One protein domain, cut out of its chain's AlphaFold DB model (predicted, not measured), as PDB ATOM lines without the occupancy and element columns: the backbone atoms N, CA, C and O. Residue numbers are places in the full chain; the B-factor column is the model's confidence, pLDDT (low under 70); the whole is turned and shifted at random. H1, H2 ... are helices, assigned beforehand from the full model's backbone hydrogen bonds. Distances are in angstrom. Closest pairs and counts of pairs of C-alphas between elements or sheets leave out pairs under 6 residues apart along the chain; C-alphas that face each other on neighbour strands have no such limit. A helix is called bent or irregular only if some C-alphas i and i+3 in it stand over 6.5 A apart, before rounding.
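AT A GLANCE: This is residues 83 to 143 of the 320 residues of the protein "Peptidase_M28 domain-containing protein" of uncultured Sporomusa sp (UniProt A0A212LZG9). Two long helices, H2 and H3, make a helical hairpin shaped like a narrow V, in contact near the turn and opening away from it; a short helix, H1, sits off the far end of H2, turned away from the line of H2 and separate from the hairpin. H2 makes most of the long axis, and the last residues, 138 to 143, stick out at the open end of the V. The printed part has 61 residues with three named helices, in the order H1, H2, H3, and no named strand; its class is all helix. The whole is loose, with a radius of gyration of the C-alphas of 14.6 A, and only just elongated, spanning 43 by 22 by 15 A.

HOW THE PARTS SIT: H1, residues 83 to 92, touches no helix. A tight link of 4 residues joins it to H2, residues 97 to 120. H1 and H2 are apart, but only just, with 8.4 A between their closest C-alphas. A tight link of 3 residues joins H2 to H3, residues 124 to 141. H2 and H3 touch, with 9 pairs of C-alphas within 8 A; the closest are those of Trp 119 and Ser 126, 5.2 A apart. H2 touches H3 with residues 112 to 119 alone, and H3 touches H2 with residues 125 to 130 alone. The two run opposite ways at a shallow tilt of 24 degrees and form a helical hairpin, with their centres 11.5 A apart. H1 and H3 are apart. Every O i to N i+4 pair is within hydrogen-bond range in H1 and H2; in H3, 13 of 14 are.

IN THESE COORDINATES: H1 has 10 residues, Arg 83 to Val 92, and begins with C-alpha 83 at (6.827, 10.490, 4.786); it measures 14.2 A from first to last C-alpha. H2, the longest helix with 24 residues, goes from Trp 97, whose C-alpha is at (14.063, 20.615, 7.538), to Leu 120, over 34.1 A. H3 has 18 residues, Trp 124 to Phe 141, over 26.9 A, and ends with C-alpha 141 at (0.888, 28.139, 5.860). No helix is bent or irregular.

THE WHOLE: The two C-alphas farthest apart are those of Gly 93 and Asn 122, at 43.2 A, while those of Arg 83 and Leu 143, the first and last printed, are 14.8 A apart. Residues 101 to 107, which belong to H2, stand free, and so do residues 138 to 143, of which 138 to 141 belong to H3. The printed part has no cut, and neither link is long. The mean pLDDT of the printed part is 70.3; it is under 70 at residues 93 to 103, 105, 119 and 138 to 143 of the model.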
ATOM      1  N   ARG A  83       6.385  11.840   5.191       70.75
ATOM      2  CA  ARG A  83       6.827  10.490   4.786       70.75
ATOM      3  C   ARG A  83       7.891  10.510   3.689       70.75
ATOM      4  O   ARG A  83       8.836   9.736   3.750       70.75
ATOM      5  N   PHE A  84       7.725  11.374   2.691       70.88
ATOM      6  CA  PHE A  84       8.696  11.542   1.616       70.88
ATOM      7  C   PHE A  84       9.980  12.179   2.149       70.88
ATOM      8  O   PHE A  84      11.059  11.662   1.887       70.88
ATOM      9  N   ILE A  85       9.857  13.226   2.971       70.31
ATOM     10  CA  ILE A  85      11.002  13.900   3.604       70.31
ATOM     11  C   ILE A  85      11.808  12.916   4.460       70.31
ATOM     12  O   ILE A  85      13.015  12.798   4.275       70.31
ATOM     13  N   ASN A  86      11.149  12.134   5.316       71.12
ATOM     14  CA  ASN A  86      11.821  11.136   6.147       71.12
ATOM     15  C   ASN A  86      12.437   9.997   5.324       71.12
ATOM     16  O   ASN A  86      13.527   9.544   5.637       71.12
ATOM     17  N   SER A  87      11.805   9.579   4.218       73.88
ATOM     18  CA  SER A  87      12.441   8.639   3.283       73.88
ATOM     19  C   SER A  87      13.714   9.224   2.662       73.88
ATOM     20  O   SER A  87      14.652   8.483   2.377       73.88
ATOM     21  N   ILE A  88      13.780  10.543   2.463       72.06
ATOM     22  CA  ILE A  88      15.019  11.191   2.034       72.06
ATOM     23  C   ILE A  88      16.032  11.254   3.184       72.06
ATOM     24  O   ILE A  88      17.209  11.026   2.926       72.06
ATOM     25  N   TYR A  89      15.613  11.497   4.430       73.75
ATOM     26  CA  TYR A  89      16.508  11.447   5.597       73.75
ATOM     27  C   TYR A  89      17.150  10.073   5.753       73.75
ATOM     28  O   TYR A  89      18.372   9.980   5.845       73.75
ATOM     29  N   GLU A  90      16.343   9.020   5.654       76.31
ATOM     30  CA  GLU A  90      16.803   7.635   5.659       76.31
ATOM     31  C   GLU A  90      17.785   7.357   4.512       76.31
ATOM     32  O   GLU A  90      18.757   6.632   4.687       76.31
ATOM     33  N   LYS A  91      17.577   7.954   3.332       79.56
ATOM     34  CA  LYS A  91      18.464   7.764   2.176       79.56
ATOM     35  C   LYS A  91      19.773   8.541   2.289       79.56
ATOM     36  O   LYS A  91      20.831   7.967   2.065       79.56
ATOM     37  N   VAL A  92      19.707   9.838   2.587       72.62
ATOM     38  CA  VAL A  92      20.808  10.800   2.377       72.62
ATOM     39  C   VAL A  92      21.495  11.222   3.682       72.62
ATOM     40  O   VAL A  92      22.625  11.702   3.646       72.62
ATOM     41  N   GLY A  93      20.846  11.020   4.831       65.19
ATOM     42  CA  GLY A  93      21.374  11.342   6.157       65.19
ATOM     43  C   GLY A  93      21.613  12.834   6.381       65.19
ATOM     44  O   GLY A  93      22.742  13.277   6.594       65.19
ATOM     45  N   VAL A  94      20.536  13.622   6.302       58.75
ATOM     46  CA  VAL A  94      20.536  15.056   6.630       58.75
ATOM     47  C   VAL A  94      19.224  15.407   7.328       58.75
ATOM     48  O   VAL A  94      18.192  15.480   6.676       58.75
ATOM     49  N   GLY A  95      19.261  15.647   8.640       56.16
ATOM     50  CA  GLY A  95      18.075  15.852   9.488       56.16
ATOM     51  C   GLY A  95      17.592  17.299   9.658       56.16
ATOM     52  O   GLY A  95      16.938  17.583  10.650       56.16
ATOM     53  N   ASN A  96      17.913  18.233   8.752       58.88
ATOM     54  CA  ASN A  96      17.506  19.636   8.920       58.88
ATOM     55  C   ASN A  96      16.442  20.052   7.896       58.88
ATOM     56  O   ASN A  96      16.737  20.316   6.726       58.88
ATOM     57  N   TRP A  97      15.192  20.159   8.348       61.34
ATOM     58  CA  TRP A  97      14.063  20.615   7.538       61.34
ATOM     59  C   TRP A  97      14.257  22.037   6.979       61.34
ATOM     60  O   TRP A  97      13.734  22.351   5.911       61.34
ATOM     61  N   ARG A  98      15.089  22.879   7.613       59.56
ATOM     62  CA  ARG A  98      15.405  24.243   7.146       59.56
ATOM     63  C   ARG A  98      16.195  24.251   5.841       59.56
ATOM     64  O   ARG A  98      15.998  25.147   5.024       59.56
ATOM     65  N   THR A  99      17.028  23.239   5.594       55.91
ATOM     66  CA  THR A  99      17.689  23.062   4.291       55.91
ATOM     67  C   THR A  99      16.648  22.802   3.199       55.91
ATOM     68  O   THR A  99      16.750  23.345   2.100       55.91
ATOM     69  N   TYR A 100      15.584  22.059   3.519       61.81
ATOM     70  CA  TYR A 100      14.460  21.841   2.607       61.81
ATOM     71  C   TYR A 100      13.566  23.063   2.448       61.81
ATOM     72  O   TYR A 100      13.117  23.288   1.333       61.81
ATOM     73  N   ILE A 101      13.352  23.889   3.482       65.94
ATOM     74  CA  ILE A 101      12.735  25.213   3.286       65.94
ATOM     75  C   ILE A 101      13.587  26.034   2.323       65.94
ATOM     76  O   ILE A 101      13.042  26.637   1.412       65.94
ATOM     77  N   GLY A 102      14.912  26.046   2.494       63.78
ATOM     78  CA  GLY A 102      15.825  26.753   1.599       63.78
ATOM     79  C   GLY A 102      15.670  26.296   0.149       63.78
ATOM     80  O   GLY A 102      15.490  27.127  -0.737       63.78
ATOM     81  N   TYR A 103      15.643  24.981  -0.088       62.16
ATOM     82  CA  TYR A 103      15.367  24.429  -1.415       62.16
ATOM     83  C   TYR A 103      13.954  24.744  -1.902       62.16
ATOM     84  O   TYR A 103      13.788  25.137  -3.050       62.16
ATOM     85  N   PHE A 104      12.938  24.618  -1.053       70.31
ATOM     86  CA  PHE A 104      11.554  24.934  -1.386       70.31
ATOM     87  C   PHE A 104      11.410  26.400  -1.790       70.31
ATOM     88  O   PHE A 104      10.862  26.670  -2.849       70.31
ATOM     89  N   LEU A 105      11.965  27.334  -1.014       69.44
ATOM     90  CA  LEU A 105      11.996  28.764  -1.315       69.44
ATOM     91  C   LEU A 105      12.770  29.050  -2.603       69.44
ATOM     92  O   LEU A 105      12.317  29.842  -3.421       69.44
ATOM     93  N   TYR A 106      13.901  28.376  -2.824       71.06
ATOM     94  CA  TYR A 106      14.653  28.472  -4.073       71.06
ATOM     95  C   TYR A 106      13.816  28.021  -5.279       71.06
ATOM     96  O   TYR A 106      13.719  28.747  -6.268       71.06
ATOM     97  N   TYR A 107      13.140  26.871  -5.186       70.19
ATOM     98  CA  TYR A 107      12.236  26.386  -6.230       70.19
ATOM     99  C   TYR A 107      11.031  27.303  -6.416       70.19
ATOM    100  O   TYR A 107      10.648  27.574  -7.545       70.19
ATOM    101  N   VAL A 108      10.468  27.825  -5.330       74.50
ATOM    102  CA  VAL A 108       9.399  28.824  -5.334       74.50
ATOM    103  C   VAL A 108       9.831  30.072  -6.108       74.50
ATOM    104  O   VAL A 108       9.089  30.520  -6.978       74.50
ATOM    105  N   ILE A 109      11.031  30.601  -5.855       78.00
ATOM    106  CA  ILE A 109      11.571  31.767  -6.566       78.00
ATOM    107  C   ILE A 109      11.769  31.442  -8.047       78.00
ATOM    108  O   ILE A 109      11.324  32.204  -8.901       78.00
ATOM    109  N   ILE A 110      12.388  30.304  -8.373       77.62
ATOM    110  CA  ILE A 110      12.602  29.890  -9.767       77.62
ATOM    111  C   ILE A 110      11.274  29.721 -10.499       77.62
ATOM    112  O   ILE A 110      11.114  30.231 -11.606       77.62
ATOM    113  N   ILE A 111      10.310  29.027  -9.901       73.25
ATOM    114  CA  ILE A 111       8.991  28.813 -10.496       73.25
ATOM    115  C   ILE A 111       8.269  30.155 -10.642       73.25
ATOM    116  O   ILE A 111       7.736  30.428 -11.711       73.25
ATOM    117  N   GLY A 112       8.314  31.026  -9.632       73.75
ATOM    118  CA  GLY A 112       7.742  32.371  -9.690       73.75
ATOM    119  C   GLY A 112       8.338  33.225 -10.811       73.75
ATOM    120  O   GLY A 112       7.597  33.882 -11.543       73.75
ATOM    121  N   LEU A 113       9.657  33.163 -11.018       79.00
ATOM    122  CA  LEU A 113      10.336  33.820 -12.139       79.00
ATOM    123  C   LEU A 113       9.880  33.248 -13.488       79.00
ATOM    124  O   LEU A 113       9.552  34.012 -14.393       79.00
ATOM    125  N   ASN A 114       9.783  31.921 -13.616       72.62
ATOM    126  CA  ASN A 114       9.296  31.270 -14.837       72.62
ATOM    127  C   ASN A 114       7.836  31.638 -15.140       72.62
ATOM    128  O   ASN A 114       7.511  31.977 -16.275       72.62
ATOM    129  N   VAL A 115       6.960  31.636 -14.131       70.06
ATOM    130  CA  VAL A 115       5.563  32.070 -14.267       70.06
ATOM    131  C   VAL A 115       5.493  33.537 -14.681       70.06
ATOM    132  O   VAL A 115       4.721  33.859 -15.576       70.06
ATOM    133  N   SER A 116       6.335  34.406 -14.115       71.12
ATOM    134  CA  SER A 116       6.403  35.829 -14.484       71.12
ATOM    135  C   SER A 116       6.812  36.023 -15.947       71.12
ATOM    136  O   SER A 116       6.198  36.815 -16.658       71.12
ATOM    137  N   VAL A 117       7.794  35.254 -16.434       75.31
ATOM    138  CA  VAL A 117       8.189  35.250 -17.853       75.31
ATOM    139  C   VAL A 117       7.044  34.757 -18.744       75.31
ATOM    140  O   VAL A 117       6.722  35.399 -19.738       75.31
ATOM    141  N   LEU A 118       6.375  33.659 -18.382       70.19
ATOM    142  CA  LEU A 118       5.240  33.127 -19.149       70.19
ATOM    143  C   LEU A 118       4.017  34.060 -19.138       70.19
ATOM    144  O   LEU A 118       3.239  34.058 -20.094       70.19
ATOM    145  N   TRP A 119       3.853  34.851 -18.076       67.69
ATOM    146  CA  TRP A 119       2.806  35.863 -17.940       67.69
ATOM    147  C   TRP A 119       3.065  37.064 -18.855       67.69
ATOM    148  O   TRP A 119       2.156  37.513 -19.546       67.69
ATOM    149  N   LEU A 120       4.325  37.508 -18.968       73.50
ATOM    150  CA  LEU A 120       4.743  38.507 -19.966       73.50
ATOM    151  C   LEU A 120       4.524  38.024 -21.409       73.50
ATOM    152  O   LEU A 120       4.258  38.829 -22.296       73.50
ATOM    153  N   LEU A 121       4.591  36.710 -21.636       78.56
ATOM    154  CA  LEU A 121       4.287  36.072 -22.922       78.56
ATOM    155  C   LEU A 121       2.779  35.826 -23.143       78.56
ATOM    156  O   LEU A 121       2.405  35.238 -24.155       78.56
ATOM    157  N   ASN A 122       1.919  36.274 -22.217       71.81
ATOM    158  CA  ASN A 122       0.454  36.236 -22.290       71.81
ATOM    159  C   ASN A 122      -0.131  34.838 -22.587       71.81
ATOM    160  O   ASN A 122      -1.146  34.675 -23.266       71.81
ATOM    161  N   SER A 123       0.542  33.797 -22.092       76.44
ATOM    162  CA  SER A 123       0.097  32.416 -22.252       76.44
ATOM    163  C   SER A 123      -0.932  32.067 -21.181       76.44
ATOM    164  O   SER A 123      -0.667  32.243 -19.992       76.44
ATOM    165  N   TRP A 124      -2.072  31.490 -21.568       74.12
ATOM    166  CA  TRP A 124      -3.100  31.025 -20.623       74.12
ATOM    167  C   TRP A 124      -2.554  30.028 -19.582       74.12
ATOM    168  O   TRP A 124      -3.027  29.987 -18.445       74.12
ATOM    169  N   PHE A 125      -1.492  29.288 -19.929       70.81
ATOM    170  CA  PHE A 125      -0.778  28.395 -19.015       70.81
ATOM    171  C   PHE A 125      -0.168  29.127 -17.812       70.81
ATOM    172  O   PHE A 125      -0.094  28.552 -16.727       70.81
ATOM    173  N   SER A 126       0.245  30.390 -17.966       71.81
ATOM    174  CA  SER A 126       0.846  31.173 -16.878       71.81
ATOM    175  C   SER A 126      -0.134  31.411 -15.725       71.81
ATOM    176  O   SER A 126       0.247  31.307 -14.559       71.81
ATOM    177  N   HIS A 127      -1.417  31.632 -16.030       72.25
ATOM    178  CA  HIS A 127      -2.460  31.842 -15.027       72.25
ATOM    179  C   HIS A 127      -2.766  30.567 -14.232       72.25
ATOM    180  O   HIS A 127      -2.930  30.629 -13.014       72.25
ATOM    181  N   VAL A 128      -2.792  29.405 -14.897       78.19
ATOM    182  CA  VAL A 128      -3.005  28.103 -14.238       78.19
ATOM    183  C   VAL A 128      -1.855  27.790 -13.280       78.19
ATOM    184  O   VAL A 128      -2.091  27.430 -12.127       78.19
ATOM    185  N   TRP A 129      -0.609  27.990 -13.717       73.81
ATOM    186  CA  TRP A 129       0.566  27.777 -12.868       73.81
ATOM    187  C   TRP A 129       0.639  28.759 -11.697       73.81
ATOM    188  O   TRP A 129       0.958  28.342 -10.584       73.81
ATOM    189  N   PHE A 130       0.288  30.030 -11.909       74.25
ATOM    190  CA  PHE A 130       0.192  31.012 -10.828       74.25
ATOM    191  C   PHE A 130      -0.858  30.613  -9.781       74.25
ATOM    192  O   PHE A 130      -0.597  30.692  -8.582       74.25
ATOM    193  N   PHE A 131      -2.024  30.123 -10.214       78.19
ATOM    194  CA  PHE A 131      -3.068  29.658  -9.302       78.19
ATOM    195  C   PHE A 131      -2.621  28.437  -8.486       78.19
ATOM    196  O   PHE A 131      -2.752  28.441  -7.263       78.19
ATOM    197  N   ILE A 132      -2.024  27.424  -9.131       79.06
ATOM    198  CA  ILE A 132      -1.449  26.253  -8.443       79.06
ATOM    199  C   ILE A 132      -0.393  26.691  -7.424       79.06
ATOM    200  O   ILE A 132      -0.364  26.178  -6.305       79.06
ATOM    201  N   TYR A 133       0.444  27.664  -7.786       72.75
ATOM    202  CA  TYR A 133       1.469  28.213  -6.910       72.75
ATOM    203  C   TYR A 133       0.870  28.901  -5.673       72.75
ATOM    204  O   TYR A 133       1.267  28.582  -4.555       72.75
ATOM    205  N   ILE A 134      -0.119  29.785  -5.845       75.38
ATOM    206  CA  ILE A 134      -0.793  30.459  -4.724       75.38
ATOM    207  C   ILE A 134      -1.487  29.443  -3.814       75.38
ATOM    208  O   ILE A 134      -1.345  29.518  -2.597       75.38
ATOM    209  N   VAL A 135      -2.182  28.452  -4.379       78.06
ATOM    210  CA  VAL A 135      -2.832  27.392  -3.592       78.06
ATOM    211  C   VAL A 135      -1.798  26.561  -2.824       78.06
ATOM    212  O   VAL A 135      -1.974  26.323  -1.631       78.06
ATOM    213  N   GLY A 136      -0.695  26.164  -3.465       72.75
ATOM    214  CA  GLY A 136       0.397  25.435  -2.815       72.75
ATOM    215  C   GLY A 136       1.065  26.238  -1.696       72.75
ATOM    216  O   GLY A 136       1.319  25.702  -0.617       72.75
ATOM    217  N   PHE A 137       1.277  27.537  -1.919       70.94
ATOM    218  CA  PHE A 137       1.798  28.465  -0.920       70.94
ATOM    219  C   PHE A 137       0.839  28.599   0.267       70.94
ATOM    220  O   PHE A 137       1.263  28.463   1.407       70.94
ATOM    221  N   ILE A 138      -0.465  28.765   0.028       69.94
ATOM    222  CA  ILE A 138      -1.481  28.842   1.088       69.94
ATOM    223  C   ILE A 138      -1.521  27.546   1.914       69.94
ATOM    224  O   ILE A 138      -1.514  27.607   3.142       69.94
ATOM    225  N   ILE A 139      -1.501  26.370   1.274       66.75
ATOM    226  CA  ILE A 139      -1.478  25.067   1.968       66.75
ATOM    227  C   ILE A 139      -0.245  24.942   2.879       66.75
ATOM    228  O   ILE A 139      -0.350  24.387   3.974       66.75
ATOM    229  N   PHE A 140       0.899  25.499   2.472       63.19
ATOM    230  CA  PHE A 140       2.124  25.524   3.274       63.19
ATOM    231  C   PHE A 140       2.015  26.386   4.547       63.19
ATOM    232  O   PHE A 140       2.746  26.137   5.496       63.19
ATOM    233  N   PHE A 141       1.104  27.361   4.627       57.28
ATOM    234  CA  PHE A 141       0.888  28.139   5.860       57.28
ATOM    235  C   PHE A 141      -0.138  27.511   6.813       57.28
ATOM    236  O   PHE A 141      -0.174  27.868   7.987       57.28
ATOM    237  N   PHE A 142      -0.927  26.530   6.360       59.78
ATOM    238  CA  PHE A 142      -1.891  25.803   7.197       59.78
ATOM    239  C   PHE A 142      -1.316  24.519   7.823       59.78
ATOM    240  O   PHE A 142      -2.051  23.563   8.103       59.78
ATOM    241  N   LEU A 143       0.000  24.473   8.063       63.19
ATOM    242  CA  LEU A 143       0.635  23.336   8.734       63.19
ATOM    243  C   LEU A 143       0.133  23.228  10.172       63.19
ATOM    244  O   LEU A 143       0.226  24.151  10.975       63.19
TER     245      LEU A 143